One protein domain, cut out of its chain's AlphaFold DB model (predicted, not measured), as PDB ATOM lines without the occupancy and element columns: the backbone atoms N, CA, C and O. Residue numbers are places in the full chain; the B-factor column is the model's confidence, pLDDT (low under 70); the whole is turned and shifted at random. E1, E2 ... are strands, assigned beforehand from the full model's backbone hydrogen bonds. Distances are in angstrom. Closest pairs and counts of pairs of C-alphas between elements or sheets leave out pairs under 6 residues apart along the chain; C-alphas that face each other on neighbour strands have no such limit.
ATOM      1  N   THR A   2     -72.023  27.992 127.496       57.62
ATOM      2  CA  THR A   2     -72.833  28.838 128.380       57.62
ATOM      3  C   THR A   2     -72.109  30.173 128.505       57.62
ATOM      4  O   THR A   2     -70.893  30.140 128.709       57.62
ATOM      5  N   PRO A   3     -72.781  31.323 128.330       66.50
ATOM      6  CA  PRO A   3     -72.155  32.608 128.606       66.50
ATOM      7  C   PRO A   3     -71.792  32.725 130.093       66.50
ATOM      8  O   PRO A   3     -72.387  32.060 130.944       66.50
ATOM      9  N   PHE A   4     -70.808  33.559 130.410       63.78
ATOM     10  CA  PHE A   4     -70.382  33.795 131.788       63.78
ATOM     11  C   PHE A   4     -71.302  34.813 132.462       63.78
ATOM     12  O   PHE A   4     -71.668  35.815 131.846       63.78
ATOM     13  N   ALA A   5     -71.656  34.541 133.717       57.59
ATOM     14  CA  ALA A   5     -72.324  35.493 134.596       57.59
ATOM     15  C   ALA A   5     -71.316  36.513 135.153       57.59
ATOM     16  O   ALA A   5     -70.105  36.286 135.086       57.59
ATOM     17  N   SER A   6     -71.819  37.604 135.732       56.75
ATOM     18  CA  SER A   6     -71.006  38.526 136.531       56.75
ATOM     19  C   SER A   6     -70.273  37.778 137.646       56.75
ATOM     20  O   SER A   6     -70.892  37.025 138.398       56.75
ATOM     21  N   ASP A   7     -68.969  37.994 137.776       54.81
ATOM     22  CA  ASP A   7     -68.156  37.443 138.867       54.81
ATOM     23  C   ASP A   7     -67.421  38.533 139.669       54.81
ATOM     24  O   ASP A   7     -66.583  38.230 140.517       54.81
ATOM     25  N   GLY A   8     -67.736  39.806 139.400       50.22
ATOM     26  CA  GLY A   8     -67.126  40.962 140.057       50.22
ATOM     27  C   GLY A   8     -65.650  41.192 139.714       50.22
ATOM     28  O   GLY A   8     -65.001  41.975 140.408       50.22
ATOM     29  N   THR A   9     -65.101  40.520 138.691       50.12
ATOM     30  CA  THR A   9     -63.680  40.643 138.317       50.12
ATOM     31  C   THR A   9     -63.384  41.789 137.354       50.12
ATOM     32  O   THR A   9     -62.276  42.332 137.400       50.12
ATOM     33  N   ARG A  10     -64.343  42.231 136.525       49.75
ATOM     34  CA  ARG A  10     -64.247  43.566 135.906       49.75
ATOM     35  C   ARG A  10     -64.616  44.621 136.958       49.75
ATOM     36  O   ARG A  10     -65.318  44.326 137.924       49.75
ATOM     37  N   ALA A  11     -64.116  45.853 136.793       43.31
ATOM     38  CA  ALA A  11     -64.486  46.994 137.643       43.31
ATOM     39  C   ALA A  11     -66.002  47.001 137.909       43.31
ATOM     40  O   ALA A  11     -66.728  46.577 137.023       43.31
ATOM     41  N   ALA A  12     -66.437  47.490 139.083       41.47
ATOM     42  CA  ALA A  12     -67.738  47.342 139.779       41.47
ATOM     43  C   ALA A  12     -69.086  47.341 138.994       41.47
ATOM     44  O   ALA A  12     -70.144  47.263 139.610       41.47
ATOM     45  N   ALA A  13     -69.080  47.399 137.667       49.78
ATOM     46  CA  ALA A  13     -70.179  47.210 136.734       49.78
ATOM     47  C   ALA A  13     -69.852  46.115 135.685       49.78
ATOM     48  O   ALA A  13     -69.765  46.417 134.495       49.78
ATOM     49  N   ASP A  14     -69.657  44.853 136.097       57.62
ATOM     50  CA  ASP A  14     -69.584  43.712 135.163       57.62
ATOM     51  C   ASP A  14     -70.950  43.019 135.031       57.62
ATOM     52  O   ASP A  14     -71.296  42.218 135.893       57.62
ATOM     53  N   PRO A  15     -71.766  43.297 134.006       57.84
ATOM     54  CA  PRO A  15     -73.070  42.649 133.831       57.84
ATOM     55  C   PRO A  15     -73.003  41.195 133.311       57.84
ATOM     56  O   PRO A  15     -74.049  40.589 133.097       57.84
ATOM     57  N   GLY A  16     -71.812  40.614 133.097       70.25
ATOM     58  CA  GLY A  16     -71.638  39.290 132.483       70.25
ATOM     59  C   GLY A  16     -71.410  39.358 130.966       70.25
ATOM     60  O   GLY A  16     -71.070  40.409 130.420       70.25
ATOM     61  N   SER A  17     -71.572  38.233 130.260       80.19
ATOM     62  CA  SER A  17     -71.321  38.159 128.809       80.19
ATOM     63  C   SER A  17     -72.318  38.993 128.007       80.19
ATOM     64  O   SER A  17     -73.522  38.739 128.060       80.19
ATOM     65  N   ARG A  18     -71.811  39.928 127.206       85.38
ATOM     66  CA  ARG A  18     -72.587  40.754 126.281       85.38
ATOM     67  C   ARG A  18     -72.894  39.997 124.994       85.38
ATOM     68  O   ARG A  18     -72.004  39.456 124.340       85.38
ATOM     69  N   ILE A  19     -74.151  40.036 124.576       89.88
ATOM     70  CA  ILE A  19     -74.705  39.244 123.481       89.88
ATOM     71  C   ILE A  19     -75.313  40.171 122.431       89.88
ATOM     72  O   ILE A  19     -76.099  41.068 122.743       89.88
ATOM     73  N   ALA A  20     -74.962  39.931 121.170       90.62
ATOM     74  CA  ALA A  20     -75.590  40.533 120.005       90.62
ATOM     75  C   ALA A  20     -76.318  39.457 119.194       90.62
ATOM     76  O   ALA A  20     -75.691  38.527 118.685       90.62
ATOM     77  N   TYR A  21     -77.632  39.613 119.036       94.44
ATOM     78  CA  TYR A  21     -78.431  38.788 118.129       94.44
ATOM     79  C   TYR A  21     -78.445  39.406 116.734       94.44
ATOM     80  O   TYR A  21     -78.631  40.616 116.600       94.44
ATOM     81  N   LEU A  22     -78.260  38.584 115.704       92.12
ATOM     82  CA  LEU A  22     -78.295  38.984 114.303       92.12
ATOM     83  C   LEU A  22     -79.397  38.226 113.556       92.12
ATOM     84  O   LEU A  22     -79.411  36.995 113.557       92.12
ATOM     85  N   ASP A  23     -80.271  38.964 112.878       94.38
ATOM     86  CA  ASP A  23     -81.404  38.454 112.100       94.38
ATOM     87  C   ASP A  23     -81.586  39.321 110.847       94.38
ATOM     88  O   ASP A  23     -81.954  40.489 110.953       94.38
ATOM     89  N   VAL A  24     -81.347  38.771 109.654       88.62
ATOM     90  CA  VAL A  24     -81.430  39.556 108.405       88.62
ATOM     91  C   VAL A  24     -82.862  39.923 108.014       88.62
ATOM     92  O   VAL A  24     -83.051  40.765 107.141       88.62
ATOM     93  N   VAL A  25     -83.864  39.278 108.617       90.38
ATOM     94  CA  VAL A  25     -85.282  39.464 108.284       90.38
ATOM     95  C   VAL A  25     -85.940  40.451 109.244       90.38
ATOM     96  O   VAL A  25     -86.641  41.357 108.804       90.38
ATOM     97  N   LYS A  26     -85.737  40.270 110.553       93.00
ATOM     98  CA  LYS A  26     -86.369  41.091 111.603       93.00
ATOM     99  C   LYS A  26     -85.453  42.179 112.159       93.00
ATOM    100  O   LYS A  26     -85.929  43.070 112.861       93.00
ATOM    101  N   GLY A  27     -84.149  42.067 111.927       90.31
ATOM    102  CA  GLY A  27     -83.165  42.933 112.555       90.31
ATOM    103  C   GLY A  27     -83.103  44.324 111.943       90.31
ATOM    104  O   GLY A  27     -83.396  44.538 110.768       90.31
ATOM    105  N   ASN A  28     -82.671  45.282 112.756       88.62
ATOM    106  CA  ASN A  28     -82.442  46.657 112.336       88.62
ATOM    107  C   ASN A  28     -81.181  47.183 113.033       88.62
ATOM    108  O   ASN A  28     -81.058  47.118 114.251       88.62
ATOM    109  N   ASN A  29     -80.228  47.701 112.260       84.00
ATOM    110  CA  ASN A  29     -78.955  48.166 112.811       84.00
ATOM    111  C   ASN A  29     -79.057  49.491 113.585       84.00
ATOM    112  O   ASN A  29     -78.169  49.772 114.378       84.00
ATOM    113  N   GLU A  30     -80.111  50.282 113.391       83.25
ATOM    114  CA  GLU A  30     -80.343  51.539 114.118       83.25
ATOM    115  C   GLU A  30     -81.017  51.315 115.477       83.25
ATOM    116  O   GLU A  30     -80.818  52.096 116.403       83.25
ATOM    117  N   THR A  31     -81.821  50.254 115.598       86.88
ATOM    118  CA  THR A  31     -82.651  49.980 116.787       86.88
ATOM    119  C   THR A  31     -82.324  48.659 117.487       86.88
ATOM    120  O   THR A  31     -82.938  48.343 118.510       86.88
ATOM    121  N   GLY A  32     -81.366  47.897 116.954       87.69
ATOM    122  CA  GLY A  32     -80.850  46.676 117.561       87.69
ATOM    123  C   GLY A  32     -80.263  46.939 118.947       87.69
ATOM    124  O   GLY A  32     -79.690  47.998 119.208       87.69
ATOM    125  N   ALA A  33     -80.427  45.970 119.843       89.62
ATOM    126  CA  ALA A  33     -80.022  46.078 121.237       89.62
ATOM    127  C   ALA A  33     -79.041  44.969 121.630       89.62
ATOM    128  O   ALA A  33     -79.006  43.888 121.035       89.62
ATOM    129  N   PHE A  34     -78.252  45.253 122.662       89.06
ATOM    130  CA  PHE A  34     -77.402  44.267 123.318       89.06
ATOM    131  C   PHE A  34     -78.115  43.682 124.531       89.06
ATOM    132  O   PHE A  34     -78.956  44.337 125.143       89.06
ATOM    133  N   TYR A  35     -77.742  42.451 124.860       90.81
ATOM    134  CA  TYR A  35     -78.271  41.700 125.991       90.81
ATOM    135  C   TYR A  35     -77.133  41.130 126.819       90.81
ATOM    136  O   TYR A  35     -76.012  41.003 126.327       90.81
ATOM    137  N   TRP A  36     -77.430  40.753 128.053       90.69
ATOM    138  CA  TRP A  36     -76.486  40.125 128.962       90.69
ATOM    139  C   TRP A  36     -77.082  38.863 129.564       90.69
ATOM    140  O   TRP A  36     -78.299  38.709 129.651       90.69
ATOM    141  N   TRP A  37     -76.207  37.939 129.942       86.19
ATOM    142  CA  TRP A  37     -76.580  36.735 130.671       86.19
ATOM    143  C   TRP A  37     -76.211  36.897 132.145       86.19
ATOM    144  O   TRP A  37     -75.027  36.933 132.479       86.19
ATOM    145  N   ASP A  38     -77.214  36.955 133.026       80.31
ATOM    146  CA  ASP A  38     -77.008  37.129 134.475       80.31
ATOM    147  C   ASP A  38     -76.620  35.819 135.197       80.31
ATOM    148  O   ASP A  38     -76.403  35.804 136.407       80.31
ATOM    149  N   GLY A  39     -76.524  34.707 134.458       81.19
ATOM    150  CA  GLY A  39     -76.337  33.356 134.995       81.19
ATOM    151  C   GLY A  39     -77.601  32.495 134.964       81.19
ATOM    152  O   GLY A  39     -77.491  31.271 135.039       81.19
ATOM    153  N   GLN A  40     -78.780  33.105 134.820       86.44
ATOM    154  CA  GLN A  40     -80.080  32.425 134.825       86.44
ATOM    155  C   GLN A  40     -81.036  32.907 133.725       86.44
ATOM    156  O   GLN A  40     -81.879  32.136 133.260       86.44
ATOM    157  N   ARG A  41     -80.948  34.177 133.323       90.94
ATOM    158  CA  ARG A  41     -81.853  34.846 132.385       90.94
ATOM    159  C   ARG A  41     -81.098  35.818 131.485       90.94
ATOM    160  O   ARG A  41     -80.010  36.300 131.802       90.94
ATOM    161  N   LEU A  42     -81.722  36.119 130.351       92.81
ATOM    162  CA  LEU A  42     -81.345  37.242 129.506       92.81
ATOM    163  C   LEU A  42     -81.876  38.543 130.109       92.81
ATOM    164  O   LEU A  42     -83.065  38.641 130.412       92.81
ATOM    165  N   VAL A  43     -81.001  39.538 130.217       91.12
ATOM    166  CA  VAL A  43     -81.332  40.887 130.679       91.12
ATOM    167  C   VAL A  43     -80.874  41.944 129.675       91.12
ATOM    168  O   VAL A  43     -79.981  41.695 128.861       91.12
ATOM    169  N   ASP A  44     -81.506  43.113 129.691       88.62
ATOM    170  CA  ASP A  44     -81.069  44.276 128.915       88.62
ATOM    171  C   ASP A  44     -79.984  45.093 129.645       88.62
ATOM    172  O   ASP A  44     -79.457  44.690 130.682       88.62
ATOM    173  N   GLN A  45     -79.618  46.244 129.076       83.25
ATOM    174  CA  GLN A  45     -78.579  47.132 129.615       83.25
ATOM    175  C   GLN A  45     -78.902  47.698 131.008       83.25
ATOM    176  O   GLN A  45     -77.988  48.105 131.719       83.25
ATOM    177  N   ASP A  46     -80.184  47.731 131.377       84.50
ATOM    178  CA  ASP A  46     -80.670  48.243 132.658       84.50
ATOM    179  C   ASP A  46     -80.857  47.096 133.674       84.50
ATOM    180  O   ASP A  46     -81.290  47.318 134.805       84.50
ATOM    181  N   GLY A  47     -80.519  45.858 133.285       84.31
ATOM    182  CA  GLY A  47     -80.670  44.653 134.099       84.31
ATOM    183  C   GLY A  47     -82.097  44.095 134.129       84.31
ATOM    184  O   GLY A  47     -82.381  43.205 134.932       84.31
ATOM    185  N   SER A  48     -83.003  44.587 133.276       90.88
ATOM    186  CA  SER A  48     -84.381  44.091 133.191       90.88
ATOM    187  C   SER A  48     -84.437  42.773 132.421       90.88
ATOM    188  O   SER A  48     -83.879  42.659 131.332       90.88
ATOM    189  N   ASP A  49     -85.176  41.786 132.934       93.88
ATOM    190  CA  ASP A  49     -85.417  40.507 132.252       93.88
ATOM    191  C   ASP A  49     -86.574  40.561 131.235       93.88
ATOM    192  O   ASP A  49     -86.926  39.547 130.618       93.88
ATOM    193  N   LYS A  50     -87.169  41.745 131.044       96.00
ATOM    194  CA  LYS A  50     -88.335  41.998 130.189       96.00
ATOM    195  C   LYS A  50     -88.167  43.252 129.346       96.00
ATOM    196  O   LYS A  50     -87.572  44.234 129.784       96.00
ATOM    197  N   ASN A  51     -88.798  43.248 128.175       94.50
ATOM    198  CA  ASN A  51     -88.918  44.436 127.337       94.50
ATOM    199  C   ASN A  51     -89.942  45.447 127.889       94.50
ATOM    200  O   ASN A  51     -90.667  45.180 128.848       94.50
ATOM    201  N   ALA A  52     -90.059  46.600 127.224       92.19
ATOM    202  CA  ALA A  52     -90.997  47.665 127.592       92.19
ATOM    203  C   ALA A  52     -92.484  47.235 127.587       92.19
ATOM    204  O   ALA A  52     -93.318  47.914 128.177       92.19
ATOM    205  N   GLN A  53     -92.825  46.121 126.931       94.69
ATOM    206  CA  GLN A  53     -94.166  45.528 126.911       94.69
ATOM    207  C   GLN A  53     -94.367  44.472 128.018       94.69
ATOM    208  O   GLN A  53     -95.409  43.823 128.064       94.69
ATOM    209  N   GLY A  54     -93.385  44.272 128.903       95.19
ATOM    210  CA  GLY A  54     -93.432  43.281 129.980       95.19
ATOM    211  C   GLY A  54     -93.171  41.840 129.529       95.19
ATOM    212  O   GLY A  54     -93.371  40.910 130.312       95.19
ATOM    213  N   VAL A  55     -92.720  41.634 128.287       97.25
ATOM    214  CA  VAL A  55     -92.431  40.311 127.723       97.25
ATOM    215  C   VAL A  55     -90.996  39.916 128.056       97.25
ATOM    216  O   VAL A  55     -90.062  40.657 127.753       97.25
ATOM    217  N   ALA A  56     -90.817  38.741 128.661       97.06
ATOM    218  CA  ALA A  56     -89.505  38.252 129.081       97.06
ATOM    219  C   ALA A  56     -88.597  37.896 127.892       97.06
ATOM    220  O   ALA A  56     -89.067  37.313 126.910       97.06
ATOM    221  N   TYR A  57     -87.296  38.187 128.012       96.50
ATOM    222  CA  TYR A  57     -86.288  37.892 126.984       96.50
ATOM    223  C   TYR A  57     -85.942  36.403 126.868       96.50
ATOM    224  O   TYR A  57     -85.590  35.943 125.783       96.50
ATOM    225  N   GLY A  58     -86.081  35.641 127.955       95.00
ATOM    226  CA  GLY A  58     -85.863  34.193 127.989       95.00
ATOM    227  C   GLY A  58     -84.744  33.756 128.936       95.00
ATOM    228  O   GLY A  58     -84.019  34.572 129.502       95.00
ATOM    229  N   THR A  59     -84.625  32.441 129.112       94.00
ATOM    230  CA  THR A  59     -83.671  31.775 130.021       94.00
ATOM    231  C   THR A  59     -82.609  30.963 129.281       94.00
ATOM    232  O   THR A  59     -81.832  30.256 129.907       94.00
ATOM    233  N   ASP A  60     -82.579  31.019 127.951       93.25
ATOM    234  CA  ASP A  60     -81.555  30.368 127.138       93.25
ATOM    235  C   ASP A  60     -81.065  31.357 126.070       93.25
ATOM    236  O   ASP A  60     -81.833  31.732 125.182       93.25
ATOM    237  N   PRO A  61     -79.793  31.781 126.121       92.25
ATOM    238  CA  PRO A  61     -79.195  32.647 125.111       92.25
ATOM    239  C   PRO A  61     -79.228  32.078 123.688       92.25
ATOM    240  O   PRO A  61     -79.208  32.830 122.721       92.25
ATOM    241  N   LEU A  62     -79.268  30.754 123.526       94.00
ATOM    242  CA  LEU A  62     -79.358  30.106 122.216       94.00
ATOM    243  C   LEU A  62     -80.812  29.903 121.761       94.00
ATOM    244  O   LEU A  62     -81.046  29.625 120.584       94.00
ATOM    245  N   LEU A  63     -81.785  30.084 122.658       95.06
ATOM    246  CA  LEU A  63     -83.227  30.018 122.399       95.06
ATOM    247  C   LEU A  63     -83.955  31.207 123.068       95.06
ATOM    248  O   LEU A  63     -84.821  31.000 123.924       95.06
ATOM    249  N   PRO A  64     -83.623  32.462 122.699       96.38
ATOM    250  CA  PRO A  64     -84.277  33.638 123.260       96.38
ATOM    251  C   PRO A  64     -85.749  33.700 122.841       96.38
ATOM    252  O   PRO A  64     -86.159  33.148 121.815       96.38
ATOM    253  N   ASN A  65     -86.543  34.470 123.580       96.75
ATOM    254  CA  ASN A  65     -87.854  34.885 123.111       96.75
ATOM    255  C   ASN A  65     -87.693  35.888 121.959       96.75
ATOM    256  O   ASN A  65     -87.495  37.087 122.170       96.75
ATOM    257  N   GLU A  66     -87.818  35.392 120.730       95.56
ATOM    258  CA  GLU A  66     -87.689  36.186 119.504       95.56
ATOM    259  C   GLU A  66     -88.679  37.362 119.399       95.56
ATOM    260  O   GLU A  66     -88.460  38.254 118.587       95.56
ATOM    261  N   GLN A  67     -89.767  37.374 120.178       94.31
ATOM    262  CA  GLN A  67     -90.721  38.492 120.208       94.31
ATOM    263  C   GLN A  67     -90.273  39.628 121.136       94.31
ATOM    264  O   GLN A  67     -90.761  40.750 121.017       94.31
ATOM    265  N   ALA A  68     -89.379  39.337 122.084       96.38
ATOM    266  CA  ALA A  68     -88.913  40.303 123.070       96.38
ATOM    267  C   ALA A  68     -87.609  40.989 122.645       96.38
ATOM    268  O   ALA A  68     -87.426  42.177 122.927       96.38
ATOM    269  N   ILE A  69     -86.710  40.255 121.981       96.44
ATOM    270  CA  ILE A  69     -85.398  40.771 121.576       96.44
ATOM    271  C   ILE A  69     -85.473  41.708 120.358       96.44
ATOM    272  O   ILE A  69     -86.355  41.595 119.510       96.44
ATOM    273  N   LYS A  70     -84.495  42.611 120.246       95.44
ATOM    274  CA  LYS A  70     -84.283  43.519 119.114       95.44
ATOM    275  C   LYS A  70     -82.961  43.164 118.426       95.44
ATOM    276  O   LYS A  70     -81.913  43.663 118.846       95.44
ATOM    277  N   PRO A  71     -82.973  42.276 117.420       94.38
ATOM    278  CA  PRO A  71     -81.753  41.865 116.742       94.38
ATOM    279  C   PRO A  71     -81.200  42.968 115.827       94.38
ATOM    280  O   PRO A  71     -81.928  43.813 115.306       94.38
ATOM    281  N   PHE A  72     -79.894  42.920 115.586       89.38
ATOM    282  CA  PHE A  72     -79.235  43.651 114.508       89.38
ATOM    283  C   PHE A  72     -79.504  42.953 113.169       89.38
ATOM    284  O   PHE A  72     -79.643  41.734 113.123       89.38
ATOM    285  N   ALA A  73     -79.548  43.697 112.064       85.31
ATOM    286  CA  ALA A  73     -79.772  43.106 110.742       85.31
ATOM    287  C   ALA A  73     -78.558  42.282 110.280       85.31
ATOM    288  O   ALA A  73     -78.675  41.156 109.804       85.31
ATOM    289  N   TYR A  74     -77.364  42.863 110.410       77.38
ATOM    290  CA  TYR A  74     -76.089  42.266 110.010       77.38
ATOM    291  C   TYR A  74     -74.927  43.112 110.549       77.38
ATOM    292  O   TYR A  74     -75.074  44.306 110.811       77.38
ATOM    293  N   PHE A  75     -73.733  42.530 110.641       72.12
ATOM    294  CA  PHE A  75     -72.516  43.265 110.998       72.12
ATOM    295  C   PHE A  75     -71.869  43.898 109.757       72.12
ATOM    296  O   PHE A  75     -71.509  43.164 108.845       72.12
ATOM    297  N   ARG A  76     -71.656  45.221 109.715       66.62
ATOM    298  CA  ARG A  76     -70.891  45.918 108.652       66.62
ATOM    299  C   ARG A  76     -69.757  46.765 109.224       66.62
ATOM    300  O   ARG A  76     -69.866  47.240 110.352       66.62
ATOM    301  N   SER A  77     -68.699  47.013 108.447       56.09
ATOM    302  CA  SER A  77     -67.582  47.896 108.839       56.09
ATOM    303  C   SER A  77     -68.044  49.282 109.293       56.09
ATOM    304  O   SER A  77     -67.548  49.790 110.300       56.09
ATOM    305  N   GLU A  78     -69.032  49.867 108.618       56.53
ATOM    306  CA  GLU A  78     -69.595  51.186 108.944       56.53
ATOM    307  C   GLU A  78     -70.409  51.138 110.248       56.53
ATOM    308  O   GLU A  78     -70.388  52.075 111.045       56.53
ATOM    309  N   VAL A  79     -71.057  49.997 110.500       58.50
ATOM    310  CA  VAL A  79     -71.881  49.709 111.686       58.50
ATOM    311  C   VAL A  79     -71.012  49.265 112.872       58.50
ATOM    312  O   VAL A  79     -71.455  49.301 114.014       58.50
ATOM    313  N   SER A  80     -69.735  48.925 112.649       61.22
ATOM    314  CA  SER A  80     -68.804  48.472 113.695       61.22
ATOM    315  C   SER A  80     -68.607  49.482 114.829       61.22
ATOM    316  O   SER A  80     -68.138  49.100 115.894       61.22
ATOM    317  N   ARG A  81     -68.957  50.760 114.624       62.44
ATOM    318  CA  ARG A  81     -68.987  51.779 115.684       62.44
ATOM    319  C   ARG A  81     -70.138  51.572 116.672       62.44
ATOM    320  O   ARG A  81     -69.948  51.879 117.834       62.44
ATOM    321  N   LEU A  82     -71.280  51.020 116.254       60.53
ATOM    322  CA  LEU A  82     -72.405  50.691 117.150       60.53
ATOM    323  C   LEU A  82     -72.076  49.505 118.061       60.53
ATOM    324  O   LEU A  82     -72.510  49.431 119.205       60.53
ATOM    325  N   PHE A  83     -71.243  48.597 117.556       64.56
ATOM    326  CA  PHE A  83     -70.684  47.484 118.320       64.56
ATOM    327  C   PHE A  83     -69.536  47.907 119.247       64.56
ATOM    328  O   PHE A  83     -69.018  47.065 119.972       64.56
ATOM    329  N   ARG A  84     -69.148  49.191 119.232       60.88
ATOM    330  CA  ARG A  84     -68.159  49.790 120.132       60.88
ATOM    331  C   ARG A  84     -68.877  50.709 121.109       60.88
ATOM    332  O   ARG A  84     -69.384  51.756 120.722       60.88
ATOM    333  N   THR A  85     -68.873  50.370 122.387       50.09
ATOM    334  CA  THR A  85     -69.265  51.325 123.433       50.09
ATOM    335  C   THR A  85     -68.013  51.952 124.025       50.09
ATOM    336  O   THR A  85     -67.080  51.235 124.383       50.09
ATOM    337  N   ALA A  86     -67.980  53.283 124.122       40.50
ATOM    338  CA  ALA A  86     -66.979  53.972 124.927       40.50
ATOM    339  C   ALA A  86     -67.316  53.732 126.403       40.50
ATOM    340  O   ALA A  86     -68.324  54.244 126.890       40.50
ATOM    341  N   THR A  87     -66.507  52.957 127.120       43.78
ATOM    342  CA  THR A  87     -66.619  52.885 128.580       43.78
ATOM    343  C   THR A  87     -65.778  54.003 129.178       43.78
ATOM    344  O   THR A  87     -64.568  53.989 129.007       43.78
ATOM    345  N   ASN A  88     -66.431  54.954 129.857       37.28
ATOM    346  CA  ASN A  88     -65.861  56.048 130.657       37.28
ATOM    347  C   ASN A  88     -64.766  56.920 130.000       37.28
ATOM    348  O   ASN A  88     -63.730  56.463 129.537       37.28
ATOM    349  N   LYS A  89     -64.925  58.250 130.084       35.78
ATOM    350  CA  LYS A  89     -63.966  59.251 129.557       35.78
ATOM    351  C   LYS A  89     -62.522  59.133 130.095       35.78
ATOM    352  O   LYS A  89     -61.649  59.838 129.595       35.78
ATOM    353  N   ASN A  90     -62.271  58.261 131.072       34.69
ATOM    354  CA  ASN A  90     -60.972  58.084 131.718       34.69
ATOM    355  C   ASN A  90     -60.206  56.827 131.271       34.69
ATOM    356  O   ASN A  90     -59.019  56.737 131.574       34.69
ATOM    357  N   ASP A  91     -60.813  55.907 130.515       37.78
ATOM    358  CA  ASP A  91     -60.104  54.733 129.997       37.78
ATOM    359  C   ASP A  91     -59.580  55.008 128.587       37.78
ATOM    360  O   ASP A  91     -60.276  54.849 127.582       37.78
ATOM    361  N   ARG A  92     -58.300  55.375 128.480       29.08
ATOM    362  CA  ARG A  92     -57.585  55.481 127.192       29.08
ATOM    363  C   ARG A  92     -57.309  54.105 126.534       29.08
ATOM    364  O   ARG A  92     -56.321  53.957 125.824       29.08
ATOM    365  N   GLY A  93     -58.196  53.121 126.723       34.56
ATOM    366  CA  GLY A  93     -58.121  51.770 126.145       34.56
ATOM    367  C   GLY A  93     -59.426  50.945 126.155       34.56
ATOM    368  O   GLY A  93     -59.417  49.814 125.676       34.56
ATOM    369  N   GLY A  94     -60.549  51.477 126.659       40.66
ATOM    370  CA  GLY A  94     -61.792  50.730 126.922       40.66
ATOM    371  C   GLY A  94     -62.806  50.710 125.769       40.66
ATOM    372  O   GLY A  94     -63.847  51.362 125.835       40.66
ATOM    373  N   LEU A  95     -62.519  49.969 124.695       49.47
ATOM    374  CA  LEU A  95     -63.527  49.614 123.684       49.47
ATOM    375  C   LEU A  95     -64.016  48.185 123.951       49.47
ATOM    376  O   LEU A  95     -63.255  47.243 123.751       49.47
ATOM    377  N   GLN A  96     -65.277  48.014 124.368       62.50
ATOM    378  CA  GLN A  96     -65.884  46.686 124.537       62.50
ATOM    379  C   GLN A  96     -66.740  46.303 123.325       62.50
ATOM    380  O   GLN A  96     -67.644  47.046 122.930       62.50
ATOM    381  N   PHE A  97     -66.454  45.129 122.768       74.88
ATOM    382  CA  PHE A  97     -67.255  44.449 121.751       74.88
ATOM    383  C   PHE A  97     -68.160  43.396 122.412       74.88
ATOM    384  O   PHE A  97     -67.924  43.049 123.568       74.88
ATOM    385  N   PRO A  98     -69.206  42.886 121.733       79.69
ATOM    386  CA  PRO A  98     -69.924  41.711 122.213       79.69
ATOM    387  C   PRO A  98     -68.995  40.525 122.461       79.69
ATOM    388  O   PRO A  98     -68.140  40.215 121.633       79.69
ATOM    389  N   ASP A  99     -69.240  39.823 123.561       82.12
ATOM    390  CA  ASP A  99     -68.612  38.538 123.838       82.12
ATOM    391  C   ASP A  99     -69.234  37.450 122.946       82.12
ATOM    392  O   ASP A  99     -68.560  36.501 122.558       82.12
ATOM    393  N   TRP A 100     -70.524  37.572 122.608       89.19
ATOM    394  CA  TRP A 100     -71.267  36.603 121.799       89.19
ATOM    395  C   TRP A 100     -71.967  37.273 120.615       89.19
ATOM    396  O   TRP A 100     -72.762  38.198 120.775       89.19
ATOM    397  N   TYR A 101     -71.722  36.743 119.422       89.88
ATOM    398  CA  TYR A 101     -72.404  37.073 118.178       89.88
ATOM    399  C   TYR A 101     -73.256  35.875 117.772       89.88
ATOM    400  O   TYR A 101     -72.727  34.821 117.407       89.88
ATOM    401  N   LEU A 102     -74.574  36.030 117.859       94.06
ATOM    402  CA  LEU A 102     -75.530  34.958 117.630       94.06
ATOM    403  C   LEU A 102     -76.327  35.204 116.354       94.06
ATOM    404  O   LEU A 102     -77.165  36.095 116.290       94.06
ATOM    405  N   PHE A 103     -76.081  34.381 115.343       93.44
ATOM    406  CA  PHE A 103     -76.742  34.423 114.043       93.44
ATOM    407  C   PHE A 103     -78.010  33.570 114.052       93.44
ATOM    408  O   PHE A 103     -77.985  32.407 114.460       93.44
TER     409      PHE A 103
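Overview. This is residues 2 to 103 of the 647 residues of an uncharacterized protein of bacterium (UniProt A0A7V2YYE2). The model has little regular structure: a small sheet of three short strands, E2, E1 and E3 in that order, sits among long loops, and the tip of one loop, residues 88 to 93, sticks out. The printed part has 102 residues, with 13 in named strands; along the chain they run E1, E2, E3, with no named helix. The sheet is mixed, the class all strand, and the whole compact, with a radius of gyration of the C-alphas of 13.6 A and spans of 37 by 33 by 25 A.

Along the chain. E1, residues 18 to 22, begins at C-alpha 18 (-72.587, 40.754, 126.281) and is 13.4 A long. E2, residues 34 to 37, is 10.6 A long. E3, residues 100 to 103, is 9.7 A long and ends at C-alpha 103 (-76.742, 34.423, 114.043).

Arrangement. E1 and E2 form an antiparallel hairpin at 127 degrees, with N 19 and O 35 2.7 A apart, within hydrogen-bond range. E1 and E3 are parallel at 14 degrees, with N 20 and O 100 2.8 A apart, within that range. E2 and E3 are apart.

Size, cuts and confidence. The C-alphas of Val 25 and Asn 90 are the farthest apart, 38.6 A. The printed part has no cut, and both links are long, of 11 and 62 residues. The pLDDT is under 70 in residues 2 to 15 and 76 to 96.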